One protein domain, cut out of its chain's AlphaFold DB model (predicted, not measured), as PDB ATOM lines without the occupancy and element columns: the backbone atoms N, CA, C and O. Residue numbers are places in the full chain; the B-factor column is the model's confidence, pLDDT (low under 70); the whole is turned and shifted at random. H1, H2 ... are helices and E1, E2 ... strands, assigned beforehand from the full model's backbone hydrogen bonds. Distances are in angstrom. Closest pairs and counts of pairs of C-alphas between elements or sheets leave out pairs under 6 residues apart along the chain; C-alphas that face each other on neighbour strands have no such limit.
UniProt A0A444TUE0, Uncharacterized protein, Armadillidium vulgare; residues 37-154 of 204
ATOM      1  N   ARG A  37       7.734 -38.709  13.051       78.00
ATOM      2  CA  ARG A  37       7.990 -37.360  13.567       78.00
ATOM      3  C   ARG A  37       7.411 -37.221  14.968       78.00
ATOM      4  O   ARG A  37       6.323 -37.713  15.246       78.00
ATOM      5  N   PHE A  38       8.165 -36.537  15.822       81.56
ATOM      6  CA  PHE A  38       7.786 -36.247  17.195       81.56
ATOM      7  C   PHE A  38       7.450 -34.770  17.344       81.56
ATOM      8  O   PHE A  38       8.192 -33.918  16.847       81.56
ATOM      9  N   PHE A  39       6.365 -34.479  18.053       83.81
ATOM     10  CA  PHE A  39       5.972 -33.117  18.399       83.81
ATOM     11  C   PHE A  39       5.767 -32.999  19.903       83.81
ATOM     12  O   PHE A  39       5.294 -33.935  20.543       83.81
ATOM     13  N   VAL A  40       6.105 -31.829  20.442       86.00
ATOM     14  CA  VAL A  40       5.727 -31.410  21.795       86.00
ATOM     15  C   VAL A  40       4.513 -30.508  21.661       86.00
ATOM     16  O   VAL A  40       4.552 -29.565  20.867       86.00
ATOM     17  N   ILE A  41       3.456 -30.787  22.416       88.25
ATOM     18  CA  ILE A  41       2.237 -29.983  22.467       88.25
ATOM     19  C   ILE A  41       2.174 -29.305  23.843       88.25
ATOM     20  O   ILE A  41       1.761 -29.935  24.823       88.25
ATOM     21  N   PRO A  42       2.603 -28.032  23.954       87.69
ATOM     22  CA  PRO A  42       2.710 -27.386  25.255       87.69
ATOM     23  C   PRO A  42       1.349 -27.132  25.907       87.69
ATOM     24  O   PRO A  42       0.366 -26.882  25.203       87.69
ATOM     25  N   ALA A  43       1.303 -27.127  27.239       88.75
ATOM     26  CA  ALA A  43       0.098 -26.828  28.012       88.75
ATOM     27  C   ALA A  43      -0.560 -25.504  27.576       88.75
ATOM     28  O   ALA A  43       0.095 -24.460  27.445       88.75
ATOM     29  N   GLY A  44      -1.871 -25.540  27.319       87.19
ATOM     30  CA  GLY A  44      -2.649 -24.382  26.871       87.19
ATOM     31  C   GLY A  44      -2.292 -23.851  25.474       87.19
ATOM     32  O   GLY A  44      -2.656 -22.716  25.143       87.19
ATOM     33  N   LYS A  45      -1.539 -24.605  24.659       91.69
ATOM     34  CA  LYS A  45      -1.122 -24.200  23.307       91.69
ATOM     35  C   LYS A  45      -1.727 -25.079  22.222       91.69
ATOM     36  O   LYS A  45      -2.189 -26.190  22.458       91.69
ATOM     37  N   SER A  46      -1.718 -24.530  21.011       90.81
ATOM     38  CA  SER A  46      -2.099 -25.219  19.784       90.81
ATOM     39  C   SER A  46      -0.873 -25.458  18.918       90.81
ATOM     40  O   SER A  46      -0.041 -24.560  18.783       90.81
ATOM     41  N   VAL A  47      -0.786 -26.640  18.317       87.62
ATOM     42  CA  VAL A  47       0.269 -27.003  17.366       87.62
ATOM     43  C   VAL A  47      -0.377 -27.608  16.128       87.62
ATOM     44  O   VAL A  47      -1.252 -28.466  16.238       87.62
ATOM     45  N   GLU A  48       0.056 -27.148  14.959       87.12
ATOM     46  CA  GLU A  48      -0.354 -27.704  13.673       87.12
ATOM     47  C   GLU A  48       0.489 -28.936  13.352       87.12
ATOM     48  O   GLU A  48       1.722 -28.881  13.341       87.12
ATOM     49  N   ILE A  49      -0.187 -30.048  13.100       84.25
ATOM     50  CA  ILE A  49       0.412 -31.336  12.799       84.25
ATOM     51  C   ILE A  49       0.162 -31.642  11.326       84.25
ATOM     52  O   ILE A  49      -0.986 -31.844  10.926       84.25
ATOM     53  N   PRO A  50       1.216 -31.644  10.497       79.94
ATOM     54  CA  PRO A  50       1.124 -32.170   9.151       79.94
ATOM     55  C   PRO A  50       1.184 -33.700   9.204       79.94
ATOM     56  O   PRO A  50       2.115 -34.263   9.789       79.94
ATOM     57  N   GLU A  51       0.227 -34.363   8.565       76.31
ATOM     58  CA  GLU A  51       0.133 -35.819   8.525       76.31
ATOM     59  C   GLU A  51      -0.044 -36.340   7.101       76.31
ATOM     60  O   GLU A  51      -0.653 -35.724   6.223       76.31
ATOM     61  N   ALA A  52       0.578 -37.490   6.890       70.81
ATOM     62  CA  ALA A  52       0.456 -38.303   5.704       70.81
ATOM     63  C   ALA A  52      -0.716 -39.267   5.888       70.81
ATOM     64  O   ALA A  52      -0.652 -40.100   6.789       70.81
ATOM     65  N   MET A  53      -1.731 -39.195   5.028       71.06
ATOM     66  CA  MET A  53      -2.820 -40.169   5.080       71.06
ATOM     67  C   MET A  53      -2.347 -41.502   4.504       71.06
ATOM     68  O   MET A  53      -1.831 -41.553   3.379       71.06
ATOM     69  N   TYR A  54      -2.534 -42.583   5.254       64.25
ATOM     70  CA  TYR A  54      -2.166 -43.927   4.844       64.25
ATOM     71  C   TYR A  54      -3.282 -44.939   5.117       64.25
ATOM     72  O   TYR A  54      -3.432 -45.490   6.206       64.25
ATOM     73  N   GLY A  55      -4.010 -45.283   4.054       60.72
ATOM     74  CA  GLY A  55      -5.043 -46.310   4.108       60.72
ATOM     75  C   GLY A  55      -6.313 -45.832   4.808       60.72
ATOM     76  O   GLY A  55      -6.722 -44.687   4.653       60.72
ATOM     77  N   ASN A  56      -6.984 -46.755   5.500       53.41
ATOM     78  CA  ASN A  56      -8.323 -46.522   6.046       53.41
ATOM     79  C   ASN A  56      -8.331 -46.062   7.511       53.41
ATOM     80  O   ASN A  56      -9.399 -45.697   7.985       53.41
ATOM     81  N   ASP A  57      -7.190 -46.082   8.205       60.00
ATOM     82  CA  ASP A  57      -7.092 -45.764   9.633       60.00
ATOM     83  C   ASP A  57      -5.810 -44.958   9.898       60.00
ATOM     84  O   ASP A  57      -4.740 -45.527  10.137       60.00
ATOM     85  N   ASP A  58      -5.918 -43.629   9.860       70.81
ATOM     86  CA  ASP A  58      -4.821 -42.745  10.251       70.81
ATOM     87  C   ASP A  58      -4.741 -42.687  11.780       70.81
ATOM     88  O   ASP A  58      -5.752 -42.659  12.485       70.81
ATOM     89  N   SER A  59      -3.528 -42.734  12.327       76.12
ATOM     90  CA  SER A  59      -3.340 -42.740  13.776       76.12
ATOM     91  C   SER A  59      -2.028 -42.101  14.194       76.12
ATOM     92  O   SER A  59      -0.991 -42.218  13.535       76.12
ATOM     93  N   PHE A  60      -2.066 -41.478  15.367       80.62
ATOM     94  CA  PHE A  60      -0.873 -41.023  16.061       80.62
ATOM     95  C   PHE A  60      -0.861 -41.558  17.486       80.62
ATOM     96  O   PHE A  60      -1.892 -41.818  18.104       80.62
ATOM     97  N   VAL A  61       0.342 -41.704  18.025       81.19
ATOM     98  CA  VAL A  61       0.541 -42.136  19.405       81.19
ATOM     99  C   VAL A  61       0.805 -40.912  20.265       81.19
ATOM    100  O   VAL A  61       1.683 -40.116  19.934       81.19
ATOM    101  N   ALA A  62       0.065 -40.765  21.357       80.81
ATOM    102  CA  ALA A  62       0.239 -39.725  22.359       80.81
ATOM    103  C   ALA A  62       0.893 -40.287  23.632       80.81
ATOM    104  O   ALA A  62       0.522 -41.354  24.128       80.81
ATOM    105  N   TYR A  63       1.854 -39.531  24.164       80.38
ATOM    106  CA  TYR A  63       2.681 -39.868  25.321       80.38
ATOM    107  C   TYR A  63       2.667 -38.708  26.320       80.38
ATOM    108  O   TYR A  63       2.675 -37.538  25.928       80.38
ATOM    109  N   PHE A  64       2.733 -39.022  27.610       73.56
ATOM    110  CA  PHE A  64       2.862 -38.040  28.687       73.56
ATOM    111  C   PHE A  64       3.725 -38.594  29.818       73.56
ATOM    112  O   PHE A  64       3.791 -39.801  30.035       73.56
ATOM    113  N   GLU A  65       4.376 -37.701  30.563       64.62
ATOM    114  CA  GLU A  65       5.301 -38.115  31.621       64.62
ATOM    115  C   GLU A  65       4.608 -38.430  32.956       64.62
ATOM    116  O   GLU A  65       5.142 -39.220  33.731       64.62
ATOM    117  N   SER A  66       3.457 -37.818  33.279       54.75
ATOM    118  CA  SER A  66       2.914 -37.938  34.648       54.75
ATOM    119  C   SER A  66       1.411 -37.698  34.890       54.75
ATOM    120  O   SER A  66       0.988 -37.888  36.028       54.75
ATOM    121  N   HIS A  67       0.582 -37.324  33.904       56.47
ATOM    122  CA  HIS A  67      -0.812 -36.910  34.160       56.47
ATOM    123  C   HIS A  67      -1.803 -37.357  33.076       56.47
ATOM    124  O   HIS A  67      -1.422 -37.553  31.927       56.47
ATOM    125  N   ALA A  68      -3.083 -37.455  33.452       63.47
ATOM    126  CA  ALA A  68      -4.200 -37.555  32.515       63.47
ATOM    127  C   ALA A  68      -4.116 -36.424  31.480       63.47
ATOM    128  O   ALA A  68      -3.936 -35.260  31.845       63.47
ATOM    129  N   PHE A  69      -4.243 -36.747  30.195       68.25
ATOM    130  CA  PHE A  69      -4.200 -35.755  29.125       68.25
ATOM    131  C   PHE A  69      -5.608 -35.433  28.637       68.25
ATOM    132  O   PHE A  69      -6.501 -36.281  28.587       68.25
ATOM    133  N   SER A  70      -5.794 -34.181  28.241       75.31
ATOM    134  CA  SER A  70      -6.997 -33.742  27.559       75.31
ATOM    135  C   SER A  70      -6.599 -32.749  26.483       75.31
ATOM    136  O   SER A  70      -5.884 -31.776  26.738       75.31
ATOM    137  N   PHE A  71      -7.020 -33.021  25.255       83.75
ATOM    138  CA  PHE A  71      -6.753 -32.147  24.125       83.75
ATOM    139  C   PHE A  71      -7.934 -32.141  23.165       83.75
ATOM    140  O   PHE A  71      -8.760 -33.054  23.142       83.75
ATOM    141  N   GLU A  72      -8.002 -31.091  22.360       86.50
ATOM    142  CA  GLU A  72      -8.929 -30.982  21.245       86.50
ATOM    143  C   GLU A  72      -8.168 -31.221  19.941       86.50
ATOM    144  O   GLU A  72      -7.095 -30.652  19.727       86.50
ATOM    145  N   ILE A  73      -8.736 -32.026  19.048       86.38
ATOM    146  CA  ILE A  73      -8.342 -32.048  17.640       86.38
ATOM    147  C   ILE A  73      -9.254 -31.079  16.898       86.38
ATOM    148  O   ILE A  73     -10.482 -31.149  17.018       86.38
ATOM    149  N   ILE A  74      -8.653 -30.173  16.135       85.12
ATOM    150  CA  ILE A  74      -9.356 -29.193  15.315       85.12
ATOM    151  C   ILE A  74      -9.106 -29.514  13.840       85.12
ATOM    152  O   ILE A  74      -7.962 -29.486  13.385       85.12
ATOM    153  N   LEU A  75     -10.189 -29.793  13.117       79.75
ATOM    154  CA  LEU A  75     -10.233 -30.180  11.699       79.75
ATOM    155  C   LEU A  75     -11.398 -29.454  11.027       79.75
ATOM    156  O   LEU A  75     -12.485 -29.426  11.603       79.75
ATOM    157  N   SER A  76     -11.190 -28.819   9.868       72.44
ATOM    158  CA  SER A  76     -12.238 -28.040   9.164       72.44
ATOM    159  C   SER A  76     -12.965 -27.018  10.066       72.44
ATOM    160  O   SER A  76     -14.150 -26.724   9.914       72.44
ATOM    161  N   GLY A  77     -12.282 -26.502  11.095       70.31
ATOM    162  CA  GLY A  77     -12.874 -25.627  12.118       70.31
ATOM    163  C   GLY A  77     -13.789 -26.324  13.142       70.31
ATOM    164  O   GLY A  77     -14.248 -25.671  14.084       70.31
ATOM    165  N   LYS A  78     -14.028 -27.632  13.020       78.44
ATOM    166  CA  LYS A  78     -14.706 -28.465  14.021       78.44
ATOM    167  C   LYS A  78     -13.718 -28.877  15.102       78.44
ATOM    168  O   LYS A  78     -12.600 -29.281  14.805       78.44
ATOM    169  N   ARG A  79     -14.147 -28.799  16.361       81.38
ATOM    170  CA  ARG A  79     -13.355 -29.203  17.529       81.38
ATOM    171  C   ARG A  79     -13.885 -30.508  18.089       81.38
ATOM    172  O   ARG A  79     -15.100 -30.668  18.221       81.38
ATOM    173  N   ARG A  80     -12.980 -31.421  18.416       78.81
ATOM    174  CA  ARG A  80     -13.306 -32.748  18.937       78.81
ATOM    175  C   ARG A  80     -12.427 -33.049  20.136       78.81
ATOM    176  O   ARG A  80     -11.207 -32.992  20.027       78.81
ATOM    177  N   ASN A  81     -13.048 -33.384  21.258       77.81
ATOM    178  CA  ASN A  81     -12.326 -33.628  22.499       77.81
ATOM    179  C   ASN A  81     -11.826 -35.069  22.542       77.81
ATOM    180  O   ASN A  81     -12.596 -36.007  22.316       77.81
ATOM    181  N   VAL A  82     -10.557 -35.233  22.898       72.31
ATOM    182  CA  VAL A  82      -9.957 -36.520  23.238       72.31
ATOM    183  C   VAL A  82      -9.761 -36.551  24.745       72.31
ATOM    184  O   VAL A  82      -9.081 -35.700  25.324       72.31
ATOM    185  N   CYS A  83     -10.412 -37.521  25.380       61.91
ATOM    186  CA  CYS A  83     -10.346 -37.750  26.816       61.91
ATOM    187  C   CYS A  83      -9.878 -39.182  27.074       61.91
ATOM    188  O   CYS A  83     -10.143 -40.075  26.273       61.91
ATOM    189  N   GLU A  84      -9.228 -39.388  28.217       57.88
ATOM    190  CA  GLU A  84      -8.660 -40.669  28.650       57.88
ATOM    191  C   GLU A  84      -9.697 -41.800  28.839       57.88
ATOM    192  O   GLU A  84      -9.331 -42.973  28.825       57.88
ATOM    193  N   GLU A  85     -10.989 -41.482  28.970       51.59
ATOM    194  CA  GLU A  85     -12.048 -42.468  29.213       51.59
ATOM    195  C   GLU A  85     -12.944 -42.688  27.981       51.59
ATOM    196  O   GLU A  85     -13.571 -41.753  27.464       51.59
ATOM    197  N   GLU A  86     -13.055 -43.955  27.553       44.16
ATOM    198  CA  GLU A  86     -14.151 -44.431  26.705       44.16
ATOM    199  C   GLU A  86     -15.473 -44.110  27.411       44.16
ATOM    200  O   GLU A  86     -15.864 -44.769  28.372       44.16
ATOM    201  N   VAL A  87     -16.173 -43.081  26.939       44.53
ATOM    202  CA  VAL A  87     -17.579 -42.870  27.283       44.53
ATOM    203  C   VAL A  87     -18.380 -43.459  26.127       44.53
ATOM    204  O   VAL A  87     -18.378 -42.847  25.051       44.53
ATOM    205  N   PRO A  88     -19.036 -44.621  26.305       41.97
ATOM    206  CA  PRO A  88     -19.926 -45.171  25.292       41.97
ATOM    207  C   PRO A  88     -20.974 -44.116  24.908       41.97
ATOM    208  O   PRO A  88     -21.471 -43.396  25.772       41.97
ATOM    209  N   ASP A  89     -21.292 -44.016  23.616       48.16
ATOM    210  CA  ASP A  89     -22.393 -43.212  23.052       48.16
ATOM    211  C   ASP A  89     -22.195 -41.692  22.853       48.16
ATOM    212  O   ASP A  89     -23.183 -40.965  22.723       48.16
ATOM    213  N   GLN A  90     -20.966 -41.171  22.733       41.72
ATOM    214  CA  GLN A  90     -20.781 -39.781  22.272       41.72
ATOM    215  C   GLN A  90     -20.441 -39.686  20.773       41.72
ATOM    216  O   GLN A  90     -19.386 -40.169  20.361       41.72
ATOM    217  N   PRO A  91     -21.278 -39.020  19.945       41.78
ATOM    218  CA  PRO A  91     -20.894 -38.689  18.578       41.78
ATOM    219  C   PRO A  91     -19.714 -37.703  18.609       41.78
ATOM    220  O   PRO A  91     -19.746 -36.736  19.371       41.78
ATOM    221  N   ASN A  92     -18.706 -37.921  17.756       51.38
ATOM    222  CA  ASN A  92     -17.508 -37.076  17.569       51.38
ATOM    223  C   ASN A  92     -16.326 -37.285  18.543       51.38
ATOM    224  O   ASN A  92     -15.590 -36.330  18.807       51.38
ATOM    225  N   LYS A  93     -16.103 -38.502  19.054       53.75
ATOM    226  CA  LYS A  93     -14.887 -38.837  19.818       53.75
ATOM    227  C   LYS A  93     -13.936 -39.727  19.029       53.75
ATOM    228  O   LYS A  93     -14.376 -40.638  18.338       53.75
ATOM    229  N   TYR A  94     -12.641 -39.472  19.193       56.50
ATOM    230  CA  TYR A  94     -11.594 -40.381  18.746       56.50
ATOM    231  C   TYR A  94     -11.399 -41.496  19.767       56.50
ATOM    232  O   TYR A  94     -11.476 -41.260  20.976       56.50
ATOM    233  N   PHE A  95     -11.175 -42.710  19.272       54.91
ATOM    234  CA  PHE A  95     -10.928 -43.870  20.119       54.91
ATOM    235  C   PHE A  95      -9.486 -43.849  20.573       54.91
ATOM    236  O   PHE A  95      -8.581 -43.626  19.766       54.91
ATOM    237  N   VAL A  96      -9.291 -44.106  21.863       56.16
ATOM    238  CA  VAL A  96      -7.964 -44.170  22.443       56.16
ATOM    239  C   VAL A  96      -7.709 -45.570  22.963       56.16
ATOM    240  O   VAL A  96      -8.335 -46.006  23.929       56.16
ATOM    241  N   ARG A  97      -6.779 -46.286  22.331       52.59
ATOM    242  CA  ARG A  97      -6.380 -47.616  22.792       52.59
ATOM    243  C   ARG A  97      -5.109 -47.509  23.624       52.59
ATOM    244  O   ARG A  97      -4.084 -47.027  23.151       52.59
ATOM    245  N   LYS A  98      -5.163 -47.997  24.864       56.97
ATOM    246  CA  LYS A  98      -3.996 -48.060  25.750       56.97
ATOM    247  C   LYS A  98      -3.207 -49.336  25.474       56.97
ATOM    248  O   LYS A  98      -3.632 -50.417  25.882       56.97
ATOM    249  N   ILE A  99      -2.077 -49.224  24.774       51.91
ATOM    250  CA  ILE A  99      -1.178 -50.371  24.530       51.91
ATOM    251  C   ILE A  99       0.095 -50.283  25.384       51.91
ATOM    252  O   ILE A  99       0.621 -51.314  25.773       51.91
ATOM    253  N   ILE A 100       0.516 -49.074  25.746       56.88
ATOM    254  CA  ILE A 100       1.520 -48.650  26.753       56.88
ATOM    255  C   ILE A 100       1.463 -47.114  26.725       56.88
ATOM    256  O   ILE A 100       1.373 -46.471  27.765       56.88
ATOM    257  N   ASP A 101       1.341 -46.594  25.503       65.25
ATOM    258  CA  ASP A 101       0.958 -45.241  25.128       65.25
ATOM    259  C   ASP A 101      -0.477 -45.230  24.579       65.25
ATOM    260  O   ASP A 101      -1.113 -46.288  24.446       65.25
ATOM    261  N   TYR A 102      -0.989 -44.037  24.285       70.69
ATOM    262  CA  TYR A 102      -2.366 -43.820  23.852       70.69
ATOM    263  C   TYR A 102      -2.398 -43.651  22.333       70.69
ATOM    264  O   TYR A 102      -1.960 -42.632  21.805       70.69
ATOM    265  N   GLU A 103      -2.888 -44.664  21.621       77.00
ATOM    266  CA  GLU A 103      -3.064 -44.607  20.167       77.00
ATOM    267  C   GLU A 103      -4.408 -43.957  19.845       77.00
ATOM    268  O   GLU A 103      -5.452 -44.443  20.284       77.00
ATOM    269  N   VAL A 104      -4.365 -42.836  19.126       77.44
ATOM    270  CA  VAL A 104      -5.529 -42.031  18.756       77.44
ATOM    271  C   VAL A 104      -5.809 -42.277  17.284       77.44
ATOM    272  O   VAL A 104      -5.022 -41.878  16.426       77.44
ATOM    273  N   HIS A 105      -6.924 -42.947  17.005       76.00
ATOM    274  CA  HIS A 105      -7.361 -43.238  15.640       76.00
ATOM    275  C   HIS A 105      -8.232 -42.109  15.113       76.00
ATOM    276  O   HIS A 105      -9.172 -41.717  15.801       76.00
ATOM    277  N   MET A 106      -7.952 -41.643  13.900       74.38
ATOM    278  CA  MET A 106      -8.759 -40.681  13.157       74.38
ATOM    279  C   MET A 106      -9.280 -41.344  11.884       74.38
ATOM    280  O   MET A 106      -8.504 -41.889  11.098       74.38
ATOM    281  N   PHE A 107     -10.597 -41.325  11.680       68.75
ATOM    282  CA  PHE A 107     -11.191 -42.028  10.548       68.75
ATOM    283  C   PHE A 107     -11.312 -41.120   9.327       68.75
ATOM    284  O   PHE A 107     -11.592 -39.933   9.477       68.75
ATOM    285  N   PRO A 108     -11.220 -41.669   8.104       62.94
ATOM    286  CA  PRO A 108     -11.395 -40.921   6.864       62.94
ATOM    287  C   PRO A 108     -12.678 -40.073   6.806       62.94
ATOM    288  O   PRO A 108     -12.679 -38.981   6.243       62.94
ATOM    289  N   ASP A 109     -13.763 -40.559   7.417       66.56
ATOM    290  CA  ASP A 109     -15.059 -39.866   7.489       66.56
ATOM    291  C   ASP A 109     -15.033 -38.611   8.382       66.56
ATOM    292  O   ASP A 109     -15.968 -37.804   8.364       66.56
ATOM    293  N   ASP A 110     -13.967 -38.428   9.160       65.81
ATOM    294  CA  ASP A 110     -13.782 -37.271  10.024       65.81
ATOM    295  C   ASP A 110     -13.285 -36.035   9.283       65.81
ATOM    296  O   ASP A 110     -13.408 -34.925   9.820       65.81
ATOM    297  N   PHE A 111     -12.786 -36.228   8.062       70.31
ATOM    298  CA  PHE A 111     -12.164 -35.203   7.240       70.31
ATOM    299  C   PHE A 111     -13.120 -34.705   6.158       70.31
ATOM    300  O   PHE A 111     -13.787 -35.474   5.460       70.31
ATOM    301  N   GLU A 112     -13.167 -33.385   5.989       72.12
ATOM    302  CA  GLU A 112     -13.804 -32.791   4.822       72.12
ATOM    303  C   GLU A 112     -12.842 -32.892   3.631       72.12
ATOM    304  O   GLU A 112     -11.619 -32.871   3.787       72.12
ATOM    305  N   LYS A 113     -13.375 -33.040   2.414       69.75
ATOM    306  CA  LYS A 113     -12.536 -33.245   1.216       69.75
ATOM    307  C   LYS A 113     -11.591 -32.073   0.971       69.75
ATOM    308  O   LYS A 113     -10.564 -32.233   0.323       69.75
ATOM    309  N   GLU A 114     -11.981 -30.907   1.456       70.38
ATOM    310  CA  GLU A 114     -11.280 -29.643   1.353       70.38
ATOM    311  C   GLU A 114     -10.017 -29.589   2.227       70.38
ATOM    312  O   GLU A 114      -9.111 -28.819   1.912       70.38
ATOM    313  N   ASP A 115      -9.926 -30.417   3.275       69.44
ATOM    314  CA  ASP A 115      -8.750 -30.493   4.156       69.44
ATOM    315  C   ASP A 115      -7.679 -31.463   3.639       69.44
ATOM    316  O   ASP A 115      -6.562 -31.500   4.162       69.44
ATOM    317  N   ILE A 116      -8.015 -32.252   2.613       74.94
ATOM    318  CA  ILE A 116      -7.129 -33.258   2.034       74.94
ATOM    319  C   ILE A 116      -6.457 -32.673   0.795       74.94
ATOM    320  O   ILE A 116      -7.087 -32.374  -0.223       74.94
ATOM    321  N   LEU A 117      -5.137 -32.548   0.871       72.44
ATOM    322  CA  LEU A 117      -4.297 -32.151  -0.244       72.44
ATOM    323  C   LEU A 117      -3.732 -33.391  -0.927       72.44
ATOM    324  O   LEU A 117      -3.022 -34.186  -0.321       72.44
ATOM    325  N   PHE A 118      -4.017 -33.522  -2.218       72.12
ATOM    326  CA  PHE A 118      -3.480 -34.591  -3.050       72.12
ATOM    327  C   PHE A 118      -2.245 -34.096  -3.801       72.12
ATOM    328  O   PHE A 118      -2.274 -33.033  -4.430       72.12
ATOM    329  N   PHE A 119      -1.167 -34.871  -3.752       64.06
ATOM    330  CA  PHE A 119       0.031 -34.636  -4.547       64.06
ATOM    331  C   PHE A 119       0.559 -35.975  -5.057       64.06
ATOM    332  O   PHE A 119       0.899 -36.850  -4.267       64.06
ATOM    333  N   GLU A 120       0.606 -36.119  -6.385       71.62
ATOM    334  CA  GLU A 120       0.806 -37.412  -7.051       71.62
ATOM    335  C   GLU A 120      -0.217 -38.445  -6.541       71.62
ATOM    336  O   GLU A 120      -1.411 -38.147  -6.503       71.62
ATOM    337  N   ASP A 121       0.244 -39.625  -6.130       67.12
ATOM    338  CA  ASP A 121      -0.585 -40.705  -5.588       67.12
ATOM    339  C   ASP A 121      -0.670 -40.665  -4.045       67.12
ATOM    340  O   ASP A 121      -1.022 -41.659  -3.409       67.12
ATOM    341  N   LEU A 122      -0.312 -39.530  -3.429       69.44
ATOM    342  CA  LEU A 122      -0.293 -39.338  -1.977       69.44
ATOM    343  C   LEU A 122      -1.337 -38.312  -1.524       69.44
ATOM    344  O   LEU A 122      -1.599 -37.311  -2.196       69.44
ATOM    345  N   ALA A 123      -1.894 -38.551  -0.337       74.44
ATOM    346  CA  ALA A 123      -2.809 -37.651   0.348       74.44
ATOM    347  C   ALA A 123      -2.164 -37.119   1.634       74.44
ATOM    348  O   ALA A 123      -1.545 -37.856   2.404       74.44
ATOM    349  N   PHE A 124      -2.306 -35.818   1.848       76.00
ATOM    350  CA  PHE A 124      -1.741 -35.086   2.972       76.00
ATOM    351  C   PHE A 124      -2.835 -34.282   3.653       76.00
ATOM    352  O   PHE A 124      -3.720 -33.740   2.990       76.00
ATOM    353  N   MET A 125      -2.722 -34.132   4.964       78.50
ATOM    354  CA  MET A 125      -3.613 -33.285   5.742       78.50
ATOM    355  C   MET A 125      -2.858 -32.507   6.803       78.50
ATOM    356  O   MET A 125      -1.720 -32.817   7.162       78.50
ATOM    357  N   GLN A 126      -3.520 -31.478   7.309       80.69
ATOM    358  CA  GLN A 126      -3.056 -30.727   8.456       80.69
ATOM    359  C   GLN A 126      -4.196 -30.607   9.457       80.69
ATOM    360  O   GLN A 126      -5.299 -30.194   9.107       80.69
ATOM    361  N   TYR A 127      -3.909 -30.927  10.711       83.88
ATOM    362  CA  TYR A 127      -4.841 -30.749  11.817       83.88
ATOM    363  C   TYR A 127      -4.168 -30.012  12.960       83.88
ATOM    364  O   TYR A 127      -2.942 -29.969  13.056       83.88
ATOM    365  N   THR A 128      -4.963 -29.424  13.845       88.62
ATOM    366  CA  THR A 128      -4.428 -28.717  15.010       88.62
ATOM    367  C   THR A 128      -4.735 -29.499  16.270       88.62
ATOM    368  O   THR A 128      -5.893 -29.800  16.551       88.62
ATOM    369  N   LEU A 129      -3.702 -29.772  17.060       89.88
ATOM    370  CA  LEU A 129      -3.854 -30.262  18.425       89.88
ATOM    371  C   LEU A 129      -3.826 -29.082  19.382       89.88
ATOM    372  O   LEU A 129      -2.846 -28.339  19.420       89.88
ATOM    373  N   HIS A 130      -4.896 -28.906  20.149       90.62
ATOM    374  CA  HIS A 130      -4.989 -27.905  21.202       90.62
ATOM    375  C   HIS A 130      -4.958 -28.585  22.569       90.62
ATOM    376  O   HIS A 130      -5.895 -29.287  22.942       90.62
ATOM    377  N   ASN A 131      -3.872 -28.386  23.312       88.88
ATOM    378  CA  ASN A 131      -3.722 -28.925  24.656       88.88
ATOM    379  C   ASN A 131      -4.579 -28.119  25.641       88.88
ATOM    380  O   ASN A 131      -4.296 -26.942  25.881       88.88
ATOM    381  N   ILE A 132      -5.607 -28.757  26.205       88.19
ATOM    382  CA  ILE A 132      -6.482 -28.164  27.230       88.19
ATOM    383  C   ILE A 132      -6.118 -28.627  28.648       88.19
ATOM    384  O   ILE A 132      -6.735 -28.181  29.615       88.19
ATOM    385  N   GLY A 133      -5.119 -29.503  28.771       82.44
ATOM    386  CA  GLY A 133      -4.511 -29.899  30.033       82.44
ATOM    387  C   GLY A 133      -3.509 -28.871  30.565       82.44
ATOM    388  O   GLY A 133      -3.215 -27.844  29.945       82.44
ATOM    389  N   ASP A 134      -2.976 -29.172  31.745       85.50
ATOM    390  CA  ASP A 134      -2.017 -28.353  32.490       85.50
ATOM    391  C   ASP A 134      -0.555 -28.802  32.321       85.50
ATOM    392  O   ASP A 134       0.357 -28.101  32.763       85.50
ATOM    393  N   ALA A 135      -0.326 -29.926  31.640       83.12
ATOM    394  CA  ALA A 135       0.990 -30.473  31.339       83.12
ATOM    395  C   ALA A 135       1.219 -30.615  29.829       83.12
ATOM    396  O   ALA A 135       0.284 -30.815  29.049       83.12
ATOM    397  N   ASP A 136       2.483 -30.532  29.419       86.00
ATOM    398  CA  ASP A 136       2.896 -30.823  28.049       86.00
ATOM    399  C   ASP A 136       2.653 -32.305  27.729       86.00
ATOM    400  O   ASP A 136       2.840 -33.181  28.578       86.00
ATOM    401  N   PHE A 137       2.279 -32.596  26.484       84.19
ATOM    402  CA  PHE A 137       2.257 -33.965  25.972       84.19
ATOM    403  C   PHE A 137       3.018 -34.064  24.659       84.19
ATOM    404  O   PHE A 137       3.299 -33.067  23.989       84.19
ATOM    405  N   TYR A 138       3.363 -35.289  24.292       86.00
ATOM    406  CA  TYR A 138       4.143 -35.586  23.106       86.00
ATOM    407  C   TYR A 138       3.311 -36.436  22.169       86.00
ATOM    408  O   TYR A 138       2.558 -37.298  22.618       86.00
ATOM    409  N   ILE A 139       3.472 -36.231  20.868       86.25
ATOM    410  CA  ILE A 139       2.901 -37.138  19.878       86.25
ATOM    411  C   ILE A 139       3.970 -37.692  18.955       86.25
ATOM    412  O   ILE A 139       4.973 -37.036  18.669       86.25
ATOM    413  N   GLN A 140       3.711 -38.894  18.461       83.50
ATOM    414  CA  GLN A 140       4.427 -39.537  17.376       83.50
ATOM    415  C   GLN A 140       3.423 -39.837  16.265       83.50
ATOM    416  O   GLN A 140       2.514 -40.639  16.463       83.50
ATOM    417  N   THR A 141       3.623 -39.243  15.094       82.00
ATOM    418  CA  THR A 141       2.829 -39.513  13.883       82.00
ATOM    419  C   THR A 141       3.747 -39.961  12.742       82.00
ATOM    420  O   THR A 141       4.975 -39.765  12.783       82.00
ATOM    421  N   LEU A 142       3.157 -40.617  11.748       74.06
ATOM    422  CA  LEU A 142       3.810 -40.955  10.494       74.06
ATOM    423  C   LEU A 142       3.899 -39.704   9.610       74.06
ATOM    424  O   LEU A 142       2.953 -38.943   9.446       74.06
ATOM    425  N   PHE A 143       5.072 -39.483   9.030       69.12
ATOM    426  CA  PHE A 143       5.358 -38.314   8.210       69.12
ATOM    427  C   PHE A 143       6.129 -38.721   6.954       69.12
ATOM    428  O   PHE A 143       7.150 -39.406   7.039       69.12
ATOM    429  N   PHE A 144       5.686 -38.271   5.778       64.62
ATOM    430  CA  PHE A 144       6.426 -38.503   4.538       64.62
ATOM    431  C   PHE A 144       7.671 -37.624   4.449       64.62
ATOM    432  O   PHE A 144       7.659 -36.437   4.763       64.62
ATOM    433  N   THR A 145       8.768 -38.206   3.980       55.41
ATOM    434  CA  THR A 145      10.047 -37.508   3.852       55.41
ATOM    435  C   THR A 145       9.888 -36.244   2.982       55.41
ATOM    436  O   THR A 145       9.298 -36.321   1.901       55.41
ATOM    437  N   PRO A 146      10.430 -35.081   3.403       51.81
ATOM    438  CA  PRO A 146      10.183 -33.777   2.777       51.81
ATOM    439  C   PRO A 146      10.418 -33.672   1.272       51.81
ATOM    440  O   PRO A 146       9.885 -32.768   0.643       51.81
ATOM    441  N   SER A 147      11.227 -34.557   0.685       56.34
ATOM    442  CA  SER A 147      11.510 -34.542  -0.751       56.34
ATOM    443  C   SER A 147      10.281 -34.794  -1.627       56.34
ATOM    444  O   SER A 147      10.346 -34.476  -2.810       56.34
ATOM    445  N   LEU A 148       9.200 -35.358  -1.072       54.12
ATOM    446  CA  LEU A 148       7.956 -35.655  -1.796       54.12
ATOM    447  C   LEU A 148       6.742 -34.855  -1.300       54.12
ATOM    448  O   LEU A 148       5.698 -34.878  -1.940       54.12
ATOM    449  N   ALA A 149       6.850 -34.160  -0.164       54.47
ATOM    450  CA  ALA A 149       5.735 -33.394   0.384       54.47
ATOM    451  C   ALA A 149       5.675 -31.991  -0.249       54.47
ATOM    452  O   ALA A 149       6.724 -31.366  -0.448       54.47
ATOM    453  N   PRO A 150       4.475 -31.439  -0.515       51.72
ATOM    454  CA  PRO A 150       4.340 -30.054  -0.947       51.72
ATOM    455  C   PRO A 150       5.027 -29.109   0.047       51.72
ATOM    456  O   PRO A 150       4.863 -29.244   1.260       51.72
ATOM    457  N   ILE A 151       5.772 -28.121  -0.463       49.12
ATOM    458  CA  ILE A 151       6.555 -27.163   0.345       49.12
ATOM    459  C   ILE A 151       5.701 -26.499   1.437       49.12
ATOM    460  O   ILE A 151       6.204 -26.207   2.518       49.12
ATOM    461  N   THR A 152       4.403 -26.314   1.197       50.00
ATOM    462  CA  THR A 152       3.439 -25.769   2.162       50.00
ATOM    463  C   THR A 152       3.348 -26.558   3.476       50.00
ATOM    464  O   THR A 152       3.175 -25.932   4.515       50.00
ATOM    465  N   PHE A 153       3.573 -27.879   3.478       50.84
ATOM    466  CA  PHE A 153       3.607 -28.712   4.697       50.84
ATOM    467  C   PHE A 153       4.946 -28.674   5.447       50.84
ATOM    468  O   PHE A 153       5.055 -29.141   6.581       50.84
ATOM    469  N   LEU A 154       5.999 -28.151   4.815       49.09
ATOM    470  CA  LEU A 154       7.349 -28.115   5.383       49.09
ATOM    471  C   LEU A 154       7.617 -26.851   6.206       49.09
ATOM    472  O   LEU A 154       8.632 -26.785   6.897       49.09
TER     473      LEU A 154
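This is residues 37 to 154 of the 204 residues of an uncharacterized protein of Armadillidium vulgare (UniProt A0A444TUE0). Two strongly twisted sheets lie face to face as a sandwich, E1, E10, E3, E7 and E6 in one and E2, E4, E5, E8 and E9 in the other, their strands nearly aligned at 16 degrees. The long strand E9 runs through the second sheet, with E8 at one of its ends and E4 at the other, while the small helix H1 only grazes this sheet and the link of residues 84 to 94 makes a wide loop. The printed part has 118 residues with ten named strands, E1 to E10, and then one named helix, H1; the class is mostly strand. The first sheet has the order E1, E10, E3, E7, E6, and both sheets are antiparallel. The whole is compact, with a radius of gyration of the C-alphas of 14.1 A and spans of 40 by 29 by 27 A.

Find C-alpha 37 at (7.990, -37.360, 13.567), where E1 begins; it runs to residue 41. E2 follows at residues 46 to 53, 21.0 A long, then E3 at 58 to 63, E4 at 70 to 75, E5 at 78 to 83, E6 at 95 to 98, E7 at 102 to 106 and E8 at 116 to 119. From C-alpha 122 at (-0.293, -39.338, -1.977), E9 runs 28.8 A to residue 131. E10, residues 137 to 144, is 22.3 A long, and H1, residues 151 to 154, ends at C-alpha 154, (7.349, -28.115, 5.383).

Look first at edge strand E1: N 39 and O 139 of E10 are 3.0 A apart. Next, N 63 of E3 and O 138 of E10 are 2.8 A apart, N 62 of E3 and O 102 of E7 2.8 A, and N 97 of E6 and O 103 of E7 3.1 A. In the branched sheet E9 has staggered pairing: E2 lies on one side of it, E4 and E8 on the other side. There N 49 of E2 and O 127 are 2.8 A apart, N 72 of E4 and O 130 2.8 A, and N 117 of E8 and O 124 2.8 A. E4 and E5 form a hairpin, with N 73 and O 80 at 2.8 A. Between the sheets, the closest C-alphas of E2 and E10 are those of Ala 52 and Phe 143, 5.5 A apart. H1 grazes the branched sheet with residues 152 to 154; it is too short for an O i to N i+4 pair.

The two C-alphas farthest apart are those of Asp 89 and Ser 147, 42.3 A. The printed part has no cut; E5 to E6, 11 residues, is the long link. Mean pLDDT of the printed part is 70.7, and residues 83 to 101 and 143 to 154 are among those under 70.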